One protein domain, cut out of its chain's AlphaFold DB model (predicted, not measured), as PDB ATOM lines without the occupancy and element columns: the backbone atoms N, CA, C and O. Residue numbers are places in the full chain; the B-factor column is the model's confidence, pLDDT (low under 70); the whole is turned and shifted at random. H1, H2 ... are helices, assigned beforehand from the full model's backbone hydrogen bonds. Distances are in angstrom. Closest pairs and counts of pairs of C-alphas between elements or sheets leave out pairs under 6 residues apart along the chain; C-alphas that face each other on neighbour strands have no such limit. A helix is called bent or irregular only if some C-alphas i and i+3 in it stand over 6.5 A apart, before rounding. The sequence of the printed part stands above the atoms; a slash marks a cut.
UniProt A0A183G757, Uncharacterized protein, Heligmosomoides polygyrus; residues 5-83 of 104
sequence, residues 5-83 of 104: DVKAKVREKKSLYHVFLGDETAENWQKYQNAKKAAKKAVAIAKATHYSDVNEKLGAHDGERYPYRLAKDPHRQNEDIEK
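AT A GLANCE: This is residues 5 to 83 of the 104 residues of an uncharacterized protein of Heligmosomoides polygyrus (UniProt A0A183G757). A long helical hairpin, with H1 folded back beside the longer H2, makes one end of an extended rod, and a tail of helix makes the other. From the far end of H2 the short helix H3 turns aside at a corner, and the bent helix H4 leads away from it, with residues 68 to 83 sticking out free of the rest. The printed part has 79 residues with four named helices, in the order H1, H2, H3, H4, and no named strand; its class is all helix. The whole is extended, with a radius of gyration of the C-alphas of 21.9 A, and the C-alphas span 71 by 28 by 17 A along their three main axes.

HOW THE PARTS SIT: H2, residues 26 to 50, is the longest helix, and its centre is the nearest to the mean of the C-alphas, at 12.3 A. H1, residues 5 to 22, touches H2 with 26 pairs of C-alphas within 8 A. Their closest C-alphas are those of Lys 9 and Ala 39, 4.8 A apart. Their lines stand at a shallow tilt of 19 degrees and they run opposite ways; the two form a helical hairpin. H3, residues 52 to 59, is close to H2 but not clearly touching it: the closest C-alphas, those of Ala 48 and Asn 55, are 7.5 A apart. The lines of H2 and H3 are about perpendicular, at 81 degrees. H4, residues 63 to 82, was assigned as one helix by its hydrogen bonds, but it is bent: C-alphas 71 and 74 are 6.9 A apart. Its arms are H4a, residues 63 to 71, and H4b, residues 74 to 82, and their lines stand at a shallow tilt of 32 degrees, only just short of steep. H4a is itself irregular, with C-alphas 64 and 67 6.9 A apart, and its line is a rough one. H3 and H4a touch only at the corner by their link, with Lys 57 and Gly 63 as the closest C-alphas, 5.5 A apart. They run opposite ways at a steep tilt of 63 degrees. H4b touches no helix, and both H1 and H2 are apart from H4a and H4b. In H1, H2, H3 and H4b every O i to N i+4 pair is within hydrogen-bond range; in H4a 3 of 5 are.

IN THESE COORDINATES: H2 runs from Ala 26 to His 50, 36.2 A from first to last C-alpha, with C-alpha 26 at (-24.728, 11.678, 30.199) and C-alpha 50 at (-44.674, 41.806, 27.539). H1 runs from Asp 5, with its C-alpha at (-35.780, 33.758, 20.627), to Gly 22, a length of 26.0 A. H3, from Ser 52 to Gly 59, measures 10.2 A. H4a, from Gly 63 to Ala 71, measures 13.4 A, and H4b, from Pro 74 to Glu 82, measures 12.3 A. C-alpha 82, where H4b ends, is at (-76.878, 55.351, 31.835).

THE WHOLE: The two C-alphas farthest apart are those of Thr 25 and Lys 83, at 72.1 A. Residues 22 to 27 stand free, and so do residues 68 to 83, of which 68 to 82 belong to H4. Without these stretches the body has 57 residues and spans 49 by 17 by 13 A. The links H1 to H2, H2 to H3 and H3 to H4 are tight, with 3, 1 and 3 residues between the helices. The printed part, residues 5 to 83, has no cut. Its mean pLDDT is 85.3; residues 73 to 83 are under 70, and the mean over H4b is 53.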
ATOM      1  N   ASP A   5     -36.684  34.367  19.642       93.81
ATOM      2  CA  ASP A   5     -35.780  33.758  20.627       93.81
ATOM      3  C   ASP A   5     -36.462  32.618  21.407       93.81
ATOM      4  O   ASP A   5     -35.941  31.502  21.484       93.81
ATOM      5  N   VAL A   6     -37.692  32.831  21.897       96.69
ATOM      6  CA  VAL A   6     -38.467  31.779  22.577       96.69
ATOM      7  C   VAL A   6     -38.709  30.590  21.646       96.69
ATOM      8  O   VAL A   6     -38.539  29.439  22.061       96.69
ATOM      9  N   LYS A   7     -39.075  30.833  20.381       96.88
ATOM     10  CA  LYS A   7     -39.276  29.760  19.392       96.88
ATOM     11  C   LYS A   7     -37.981  28.993  19.136       96.88
ATOM     12  O   LYS A   7     -38.012  27.761  19.123       96.88
ATOM     13  N   ALA A   8     -36.861  29.695  18.968       97.94
ATOM     14  CA  ALA A   8     -35.550  29.099  18.739       97.94
ATOM     15  C   ALA A   8     -35.140  28.201  19.914       97.94
ATOM     16  O   ALA A   8     -34.864  27.018  19.712       97.94
ATOM     17  N   LYS A   9     -35.224  28.699  21.154       97.75
ATOM     18  CA  LYS A   9     -34.869  27.922  22.354       97.75
ATOM     19  C   LYS A   9     -35.777  26.721  22.589       97.75
ATOM     20  O   LYS A   9     -35.308  25.662  23.010       97.75
ATOM     21  N   VAL A  10     -37.071  26.832  22.291       97.56
ATOM     22  CA  VAL A  10     -37.996  25.692  22.389       97.56
ATOM     23  C   VAL A  10     -37.687  24.624  21.334       97.56
ATOM     24  O   VAL A  10     -37.750  23.434  21.657       97.56
ATOM     25  N   ARG A  11     -37.339  25.021  20.103       98.06
ATOM     26  CA  ARG A  11     -36.922  24.097  19.034       98.06
ATOM     27  C   ARG A  11     -35.607  23.400  19.375       98.06
ATOM     28  O   ARG A  11     -35.557  22.178  19.310       98.06
ATOM     29  N   GLU A  12     -34.605  24.147  19.826       98.06
ATOM     30  CA  GLU A  12     -33.308  23.624  20.279       98.06
ATOM     31  C   GLU A  12     -33.485  22.593  21.406       98.06
ATOM     32  O   GLU A  12     -33.018  21.458  21.307       98.06
ATOM     33  N   LYS A  13     -34.279  22.931  22.432       98.12
ATOM     34  CA  LYS A  13     -34.651  22.000  23.508       98.12
ATOM     35  C   LYS A  13     -35.304  20.722  22.972       98.12
ATOM     36  O   LYS A  13     -35.008  19.638  23.470       98.12
ATOM     37  N   LYS A  14     -36.247  20.832  22.026       98.06
ATOM     38  CA  LYS A  14     -36.914  19.662  21.425       98.06
ATOM     39  C   LYS A  14     -35.924  18.804  20.639       98.06
ATOM     40  O   LYS A  14     -35.923  17.595  20.822       98.06
ATOM     41  N   SER A  15     -35.061  19.421  19.836       98.12
ATOM     42  CA  SER A  15     -34.031  18.720  19.065       98.12
ATOM     43  C   SER A  15     -33.105  17.911  19.971       98.12
ATOM     44  O   SER A  15     -32.899  16.726  19.739       98.12
ATOM     45  N   LEU A  16     -32.602  18.515  21.050       97.94
ATOM     46  CA  LEU A  16     -31.702  17.837  21.987       97.94
ATOM     47  C   LEU A  16     -32.392  16.733  22.790       97.94
ATOM     48  O   LEU A  16     -31.747  15.760  23.161       97.94
ATOM     49  N   TYR A  17     -33.699  16.855  23.029       96.81
ATOM     50  CA  TYR A  17     -34.470  15.765  23.621       96.81
ATOM     51  C   TYR A  17     -34.552  14.556  22.682       96.81
ATOM     52  O   TYR A  17     -34.387  13.433  23.137       96.81
ATOM     53  N   HIS A  18     -34.741  14.775  21.376       97.50
ATOM     54  CA  HIS A  18     -34.719  13.686  20.394       97.50
ATOM     55  C   HIS A  18     -33.339  13.034  20.267       97.50
ATOM     56  O   HIS A  18     -33.267  11.815  20.182       97.50
ATOM     57  N   VAL A  19     -32.256  13.820  20.306       97.00
ATOM     58  CA  VAL A  19     -30.884  13.279  20.331       97.00
ATOM     59  C   VAL A  19     -30.660  12.425  21.579       97.00
ATOM     60  O   VAL A  19     -30.193  11.301  21.462       97.00
ATOM     61  N   PHE A  20     -31.060  12.917  22.754       95.38
ATOM     62  CA  PHE A  20     -30.966  12.158  24.004       95.38
ATOM     63  C   PHE A  20     -31.758  10.842  23.965       95.38
ATOM     64  O   PHE A  20     -31.270   9.840  24.462       95.38
ATOM     65  N   LEU A  21     -32.945  10.821  23.351       94.62
ATOM     66  CA  LEU A  21     -33.729   9.587  23.199       94.62
ATOM     67  C   LEU A  21     -33.089   8.568  22.242       94.62
ATOM     68  O   LEU A  21     -33.368   7.380  22.358       94.62
ATOM     69  N   GLY A  22     -32.294   9.024  21.272       95.31
ATOM     70  CA  GLY A  22     -31.557   8.138  20.367       95.31
ATOM     71  C   GLY A  22     -30.240   7.632  20.960       95.31
ATOM     72  O   GLY A  22     -29.798   6.541  20.616       95.31
ATOM     73  N   ASP A  23     -29.628   8.423  21.841       91.69
ATOM     74  CA  ASP A  23     -28.348   8.141  22.481       91.69
ATOM     75  C   ASP A  23     -28.346   8.703  23.915       91.69
ATOM     76  O   ASP A  23     -28.082   9.891  24.144       91.69
ATOM     77  N   GLU A  24     -28.670   7.844  24.890       92.69
ATOM     78  CA  GLU A  24     -28.888   8.189  26.307       92.69
ATOM     79  C   GLU A  24     -27.583   8.451  27.087       92.69
ATOM     80  O   GLU A  24     -27.428   8.093  28.256       92.69
ATOM     81  N   THR A  25     -26.610   9.108  26.461       96.50
ATOM     82  CA  THR A  25     -25.363   9.495  27.127       96.50
ATOM     83  C   THR A  25     -25.584  10.607  28.153       96.50
ATOM     84  O   THR A  25     -26.444  11.486  28.014       96.50
ATOM     85  N   ALA A  26     -24.732  10.625  29.184       95.75
ATOM     86  CA  ALA A  26     -24.728  11.678  30.199       95.75
ATOM     87  C   ALA A  26     -24.505  13.079  29.594       95.75
ATOM     88  O   ALA A  26     -25.079  14.064  30.061       95.75
ATOM     89  N   GLU A  27     -23.716  13.166  28.519       97.06
ATOM     90  CA  GLU A  27     -23.477  14.414  27.797       97.06
ATOM     91  C   GLU A  27     -24.751  14.915  27.098       97.06
ATOM     92  O   GLU A  27     -25.122  16.086  27.245       97.06
ATOM     93  N   ASN A  28     -25.471  14.037  26.391       95.62
ATOM     94  CA  ASN A  28     -26.728  14.392  25.726       95.62
ATOM     95  C   ASN A  28     -27.803  14.801  26.740       95.62
ATOM     96  O   ASN A  28     -28.517  15.789  26.530       95.62
ATOM     97  N   TRP A  29     -27.857  14.117  27.886       95.75
ATOM     98  CA  TRP A  29     -28.719  14.507  28.999       95.75
ATOM     99  C   TRP A  29     -28.402  15.919  29.509       95.75
ATOM    100  O   TRP A  29     -29.304  16.748  29.677       95.75
ATOM    101  N   GLN A  30     -27.119  16.229  29.710       98.00
ATOM    102  CA  GLN A  30     -26.688  17.542  30.186       98.00
ATOM    103  C   GLN A  30     -26.991  18.651  29.168       98.00
ATOM    104  O   GLN A  30     -27.504  19.710  29.548       98.00
ATOM    105  N   LYS A  31     -26.762  18.400  27.873       97.75
ATOM    106  CA  LYS A  31     -27.125  19.322  26.780       97.75
ATOM    107  C   LYS A  31     -28.624  19.630  26.784       97.75
ATOM    108  O   LYS A  31     -29.012  20.802  26.782       97.75
ATOM    109  N   TYR A  32     -29.475  18.606  26.875       98.00
ATOM    110  CA  TYR A  32     -30.924  18.787  26.967       98.00
ATOM    111  C   TYR A  32     -31.338  19.606  28.201       98.00
ATOM    112  O   TYR A  32     -32.144  20.535  28.086       98.00
ATOM    113  N   GLN A  33     -30.780  19.311  29.379       98.06
ATOM    114  CA  GLN A  33     -31.082  20.051  30.611       98.06
ATOM    115  C   GLN A  33     -30.724  21.535  30.498       98.06
ATOM    116  O   GLN A  33     -31.512  22.398  30.902       98.06
ATOM    117  N   ASN A  34     -29.573  21.846  29.905       98.12
ATOM    118  CA  ASN A  34     -29.149  23.223  29.670       98.12
ATOM    119  C   ASN A  34     -30.105  23.948  28.713       98.12
ATOM    120  O   ASN A  34     -30.589  25.036  29.035       98.12
ATOM    121  N   ALA A  35     -30.479  23.320  27.596       98.25
ATOM    122  CA  ALA A  35     -31.440  23.892  26.654       98.25
ATOM    123  C   ALA A  35     -32.843  24.064  27.265       98.25
ATOM    124  O   ALA A  35     -33.518  25.067  27.026       98.25
ATOM    125  N   LYS A  36     -33.280  23.137  28.126       97.94
ATOM    126  CA  LYS A  36     -34.541  23.246  28.877       97.94
ATOM    127  C   LYS A  36     -34.536  24.454  29.816       97.94
ATOM    128  O   LYS A  36     -35.520  25.198  29.848       97.94
ATOM    129  N   LYS A  37     -33.443  24.673  30.555       98.31
ATOM    130  CA  LYS A  37     -33.270  25.856  31.417       98.31
ATOM    131  C   LYS A  37     -33.269  27.145  30.592       98.31
ATOM    132  O   LYS A  37     -33.976  28.086  30.953       98.31
ATOM    133  N   ALA A  38     -32.552  27.166  29.467       97.88
ATOM    134  CA  ALA A  38     -32.500  28.315  28.564       97.88
ATOM    135  C   ALA A  38     -33.884  28.670  27.998       97.88
ATOM    136  O   ALA A  38     -34.301  29.821  28.087       97.88
ATOM    137  N   ALA A  39     -34.646  27.683  27.515       98.12
ATOM    138  CA  ALA A  39     -36.007  27.898  27.025       98.12
ATOM    139  C   ALA A  39     -36.938  28.449  28.116       98.12
ATOM    140  O   ALA A  39     -37.705  29.378  27.868       98.12
ATOM    141  N   LYS A  40     -36.847  27.927  29.350       97.38
ATOM    142  CA  LYS A  40     -37.631  28.444  30.483       97.38
ATOM    143  C   LYS A  40     -37.269  29.900  30.800       97.38
ATOM    144  O   LYS A  40     -38.170  30.706  31.027       97.38
ATOM    145  N   LYS A  41     -35.976  30.242  30.776       97.19
ATOM    146  CA  LYS A  41     -35.488  31.613  30.987       97.19
ATOM    147  C   LYS A  41     -35.987  32.561  29.895       97.19
ATOM    148  O   LYS A  41     -36.527  33.609  30.228       97.19
ATOM    149  N   ALA A  42     -35.883  32.174  28.624       96.69
ATOM    150  CA  ALA A  42     -36.374  32.969  27.496       96.69
ATOM    151  C   ALA A  42     -37.880  33.257  27.614       96.69
ATOM    152  O   ALA A  42     -38.313  34.397  27.459       96.69
ATOM    153  N   VAL A  43     -38.685  32.250  27.977       95.94
ATOM    154  CA  VAL A  43     -40.129  32.431  28.206       95.94
ATOM    155  C   VAL A  43     -40.402  33.382  29.372       95.94
ATOM    156  O   VAL A  43     -41.296  34.219  29.269       95.94
ATOM    157  N   ALA A  44     -39.657  33.265  30.475       94.12
ATOM    158  CA  ALA A  44     -39.805  34.160  31.621       94.12
ATOM    159  C   ALA A  44     -39.475  35.615  31.252       94.12
ATOM    160  O   ALA A  44     -40.257  36.505  31.571       94.12
ATOM    161  N   ILE A  45     -38.383  35.843  30.515       92.31
ATOM    162  CA  ILE A  45     -37.997  37.171  30.016       92.31
ATOM    163  C   ILE A  45     -39.080  37.722  29.088       92.31
ATOM    164  O   ILE A  45     -39.582  38.812  29.327       92.31
ATOM    165  N   ALA A  46     -39.519  36.955  28.088       94.44
ATOM    166  CA  ALA A  46     -40.548  37.407  27.153       94.44
ATOM    167  C   ALA A  46     -41.874  37.751  27.856       94.44
ATOM    168  O   ALA A  46     -42.559  38.694  27.458       94.44
ATOM    169  N   LYS A  47     -42.236  37.007  28.911       92.06
ATOM    170  CA  LYS A  47     -43.383  37.325  29.771       92.06
ATOM    171  C   LYS A  47     -43.178  38.619  30.548       92.06
ATOM    172  O   LYS A  47     -44.071  39.460  30.537       92.06
ATOM    173  N   ALA A  48     -42.022  38.777  31.187       89.06
ATOM    174  CA  ALA A  48     -41.686  39.972  31.951       89.06
ATOM    175  C   ALA A  48     -41.671  41.224  31.064       89.06
ATOM    176  O   ALA A  48     -42.242  42.235  31.445       89.06
ATOM    177  N   THR A  49     -41.106  41.138  29.857       90.19
ATOM    178  CA  THR A  49     -41.097  42.238  28.885       90.19
ATOM    179  C   THR A  49     -42.504  42.580  28.400       90.19
ATOM    180  O   THR A  49     -42.862  43.753  28.356       90.19
ATOM    181  N   HIS A  50     -43.320  41.576  28.055       90.25
ATOM    182  CA  HIS A  50     -44.674  41.806  27.539       90.25
ATOM    183  C   HIS A  50     -45.604  42.452  28.568       90.25
ATOM    184  O   HIS A  50     -46.431  43.280  28.202       90.25
ATOM    185  N   TYR A  51     -45.452  42.082  29.838       86.25
ATOM    186  CA  TYR A  51     -46.223  42.636  30.946       86.25
ATOM    187  C   TYR A  51     -45.407  43.628  31.778       86.25
ATOM    188  O   TYR A  51     -45.685  43.777  32.959       86.25
ATOM    189  N   SER A  52     -44.398  44.285  31.202       87.25
ATOM    190  CA  SER A  52     -43.498  45.180  31.948       87.25
ATOM    191  C   SER A  52     -44.258  46.309  32.643       87.25
ATOM    192  O   SER A  52     -44.210  46.385  33.863       87.25
ATOM    193  N   ASP A  53     -45.063  47.078  31.907       82.12
ATOM    194  CA  ASP A  53     -45.892  48.170  32.452       82.12
ATOM    195  C   ASP A  53     -46.882  47.691  33.532       82.12
ATOM    196  O   ASP A  53     -47.047  48.311  34.582       82.12
ATOM    197  N   VAL A  54     -47.512  46.532  33.317       81.19
ATOM    198  CA  VAL A  54     -48.427  45.940  34.304       81.19
ATOM    199  C   VAL A  54     -47.663  45.474  35.548       81.19
ATOM    200  O   VAL A  54     -48.122  45.700  36.664       81.19
ATOM    201  N   ASN A  55     -46.488  44.863  35.384       78.19
ATOM    202  CA  ASN A  55     -45.637  44.420  36.488       78.19
ATOM    203  C   ASN A  55     -45.064  45.604  37.276       78.19
ATOM    204  O   ASN A  55     -44.975  45.520  38.495       78.19
ATOM    205  N   GLU A  56     -44.709  46.703  36.610       82.81
ATOM    206  CA  GLU A  56     -44.265  47.941  37.257       82.81
ATOM    207  C   GLU A  56     -45.384  48.546  38.107       82.81
ATOM    208  O   GLU A  56     -45.178  48.851  39.283       82.81
ATOM    209  N   LYS A  57     -46.603  48.635  37.560       79.75
ATOM    210  CA  LYS A  57     -47.782  49.126  38.293       79.75
ATOM    211  C   LYS A  57     -48.173  48.220  39.460       79.75
ATOM    212  O   LYS A  57     -48.591  48.728  40.496       79.75
ATOM    213  N   LEU A  58     -48.013  46.904  39.316       78.12
ATOM    214  CA  LEU A  58     -48.235  45.933  40.393       78.12
ATOM    215  C   LEU A  58     -47.119  45.936  41.451       78.12
ATOM    216  O   LEU A  58     -47.390  45.614  42.603       78.12
ATOM    217  N   GLY A  59     -45.886  46.283  41.080       74.44
ATOM    218  CA  GLY A  59     -44.747  46.388  41.996       74.44
ATOM    219  C   GLY A  59     -44.673  47.717  42.757       74.44
ATOM    220  O   GLY A  59     -43.909  47.830  43.714       74.44
ATOM    221  N   ALA A  60     -45.448  48.724  42.348       79.50
ATOM    222  CA  ALA A  60     -45.575  49.986  43.068       79.50
ATOM    223  C   ALA A  60     -46.314  49.799  44.406       79.50
ATOM    224  O   ALA A  60     -47.120  48.886  44.565       79.50
ATOM    225  N   HIS A  61     -46.105  50.716  45.359       75.56
ATOM    226  CA  HIS A  61     -46.728  50.687  46.696       75.56
ATOM    227  C   HIS A  61     -48.270  50.571  46.671       75.56
ATOM    228  O   HIS A  61     -48.885  50.107  47.623       75.56
ATOM    229  N   ASP A  62     -48.909  50.986  45.577       70.19
ATOM    230  CA  ASP A  62     -50.362  50.931  45.381       70.19
ATOM    231  C   ASP A  62     -50.799  49.834  44.380       70.19
ATOM    232  O   ASP A  62     -51.922  49.822  43.861       70.19
ATOM    233  N   GLY A  63     -49.891  48.902  44.085       72.81
ATOM    234  CA  GLY A  63     -50.082  47.800  43.149       72.81
ATOM    235  C   GLY A  63     -51.130  46.788  43.602       72.81
ATOM    236  O   GLY A  63     -51.837  46.234  42.767       72.81
ATOM    237  N   GLU A  64     -51.348  46.622  44.909       73.81
ATOM    238  CA  GLU A  64     -52.409  45.754  45.447       73.81
ATOM    239  C   GLU A  64     -53.822  46.266  45.118       73.81
ATOM    240  O   GLU A  64     -54.746  45.481  44.898       73.81
ATOM    241  N   ARG A  65     -54.001  47.592  45.027       79.44
ATOM    242  CA  ARG A  65     -55.277  48.225  44.646       79.44
ATOM    243  C   ARG A  65     -55.421  48.400  43.135       79.44
ATOM    244  O   ARG A  65     -56.500  48.757  42.658       79.44
ATOM    245  N   TYR A  66     -54.354  48.169  42.370       78.31
ATOM    246  CA  TYR A  66     -54.349  48.324  40.917       78.31
ATOM    247  C   TYR A  66     -55.351  47.389  40.203       78.31
ATOM    248  O   TYR A  66     -56.149  47.909  39.421       78.31
ATOM    249  N   PRO A  67     -55.449  46.078  40.524       77.44
ATOM    250  CA  PRO A  67     -56.467  45.194  39.948       77.44
ATOM    251  C   PRO A  67     -57.900  45.647  40.254       77.44
ATOM    252  O   PRO A  67     -58.763  45.604  39.380       77.44
ATOM    253  N   TYR A  68     -58.149  46.117  41.483       77.50
ATOM    254  CA  TYR A  68     -59.464  46.605  41.906       77.50
ATOM    255  C   TYR A  68     -59.893  47.854  41.125       77.50
ATOM    256  O   TYR A  68     -61.041  47.948  40.700       77.50
ATOM    257  N   ARG A  69     -58.972  48.796  40.888       80.44
ATOM    258  CA  ARG A  69     -59.247  49.982  40.061       80.44
ATOM    259  C   ARG A  69     -59.523  49.624  38.609       80.44
ATOM    260  O   ARG A  69     -60.530  50.072  38.074       80.44
ATOM    261  N   LEU A  70     -58.700  48.756  38.021       75.44
ATOM    262  CA  LEU A  70     -58.871  48.310  36.638       75.44
ATOM    263  C   LEU A  70     -60.248  47.660  36.415       75.44
ATOM    264  O   LEU A  70     -60.898  47.889  35.402       75.44
ATOM    265  N   ALA A  71     -60.718  46.880  37.393       76.44
ATOM    266  CA  ALA A  71     -62.039  46.258  37.357       76.44
ATOM    267  C   ALA A  71     -63.201  47.258  37.539       76.44
ATOM    268  O   ALA A  71     -64.337  46.942  37.191       76.44
ATOM    269  N   LYS A  72     -62.947  48.450  38.098       70.00
ATOM    270  CA  LYS A  72     -63.961  49.476  38.402       70.00
ATOM    271  C   LYS A  72     -64.022  50.623  37.390       70.00
ATOM    272  O   LYS A  72     -65.052  51.289  37.337       70.00
ATOM    273  N   ASP A  73     -63.001  50.830  36.563       64.81
ATOM    274  CA  ASP A  73     -63.027  51.847  35.498       64.81
ATOM    275  C   ASP A  73     -64.188  51.686  34.485       64.81
ATOM    276  O   ASP A  73     -64.813  52.697  34.153       64.81
ATOM    277  N   PRO A  74     -64.589  50.469  34.053       59.78
ATOM    278  CA  PRO A  74     -65.738  50.304  33.152       59.78
ATOM    279  C   PRO A  74     -67.074  50.709  33.789       59.78
ATOM    280  O   PRO A  74     -67.987  51.162  33.104       59.78
ATOM    281  N   HIS A  75     -67.197  50.557  35.112       55.78
ATOM    282  CA  HIS A  75     -68.428  50.858  35.841       55.78
ATOM    283  C   HIS A  75     -68.754  52.354  35.793       55.78
ATOM    284  O   HIS A  75     -69.902  52.714  35.562       55.78
ATOM    285  N   ARG A  76     -67.735  53.216  35.900       53.06
ATOM    286  CA  ARG A  76     -67.903  54.674  35.803       53.06
ATOM    287  C   ARG A  76     -68.288  55.135  34.400       53.06
ATOM    288  O   ARG A  76     -69.060  56.076  34.278       53.06
ATOM    289  N   GLN A  77     -67.785  54.475  33.356       54.09
ATOM    290  CA  GLN A  77     -68.168  54.802  31.978       54.09
ATOM    291  C   GLN A  77     -69.623  54.413  31.685       54.09
ATOM    292  O   GLN A  77     -70.326  55.163  31.019       54.09
ATOM    293  N   ASN A  78     -70.101  53.285  32.220       51.09
ATOM    294  CA  ASN A  78     -71.493  52.874  32.028       51.09
ATOM    295  C   ASN A  78     -72.479  53.696  32.878       51.09
ATOM    296  O   ASN A  78     -73.576  53.966  32.414       51.09
ATOM    297  N   GLU A  79     -72.088  54.150  34.076       53.16
ATOM    298  CA  GLU A  79     -72.902  55.070  34.894       53.16
ATOM    299  C   GLU A  79     -73.083  56.452  34.242       53.16
ATOM    300  O   GLU A  79     -74.126  57.084  34.414       53.16
ATOM    301  N   ASP A  80     -72.080  56.934  33.501       49.34
ATOM    302  CA  ASP A  80     -72.160  58.212  32.783       49.34
ATOM    303  C   ASP A  80     -73.029  58.097  31.515       49.34
ATOM    304  O   ASP A  80     -73.782  59.012  31.186       49.34
ATOM    305  N   ILE A  81     -73.007  56.932  30.852       54.06
ATOM    306  CA  ILE A  81     -73.887  56.614  29.713       54.06
ATOM    307  C   ILE A  81     -75.336  56.372  30.178       54.06
ATOM    308  O   ILE A  81     -76.277  56.859  29.552       54.06
ATOM    309  N   GLU A  82     -75.546  55.667  31.294       50.00
ATOM    310  CA  GLU A  82     -76.878  55.351  31.835       50.00
ATOM    311  C   GLU A  82     -77.625  56.600  32.340       50.00
ATOM    312  O   GLU A  82     -78.852  56.662  32.278       50.00
ATOM    313  N   LYS A  83     -76.905  57.651  32.757       54.50
ATOM    314  CA  LYS A  83     -77.505  58.936  33.155       54.50
ATOM    315  C   LYS A  83     -78.138  59.731  32.011       54.50
ATOM    316  O   LYS A  83     -78.843  60.698  32.298       54.50
TER     317      LYS A  83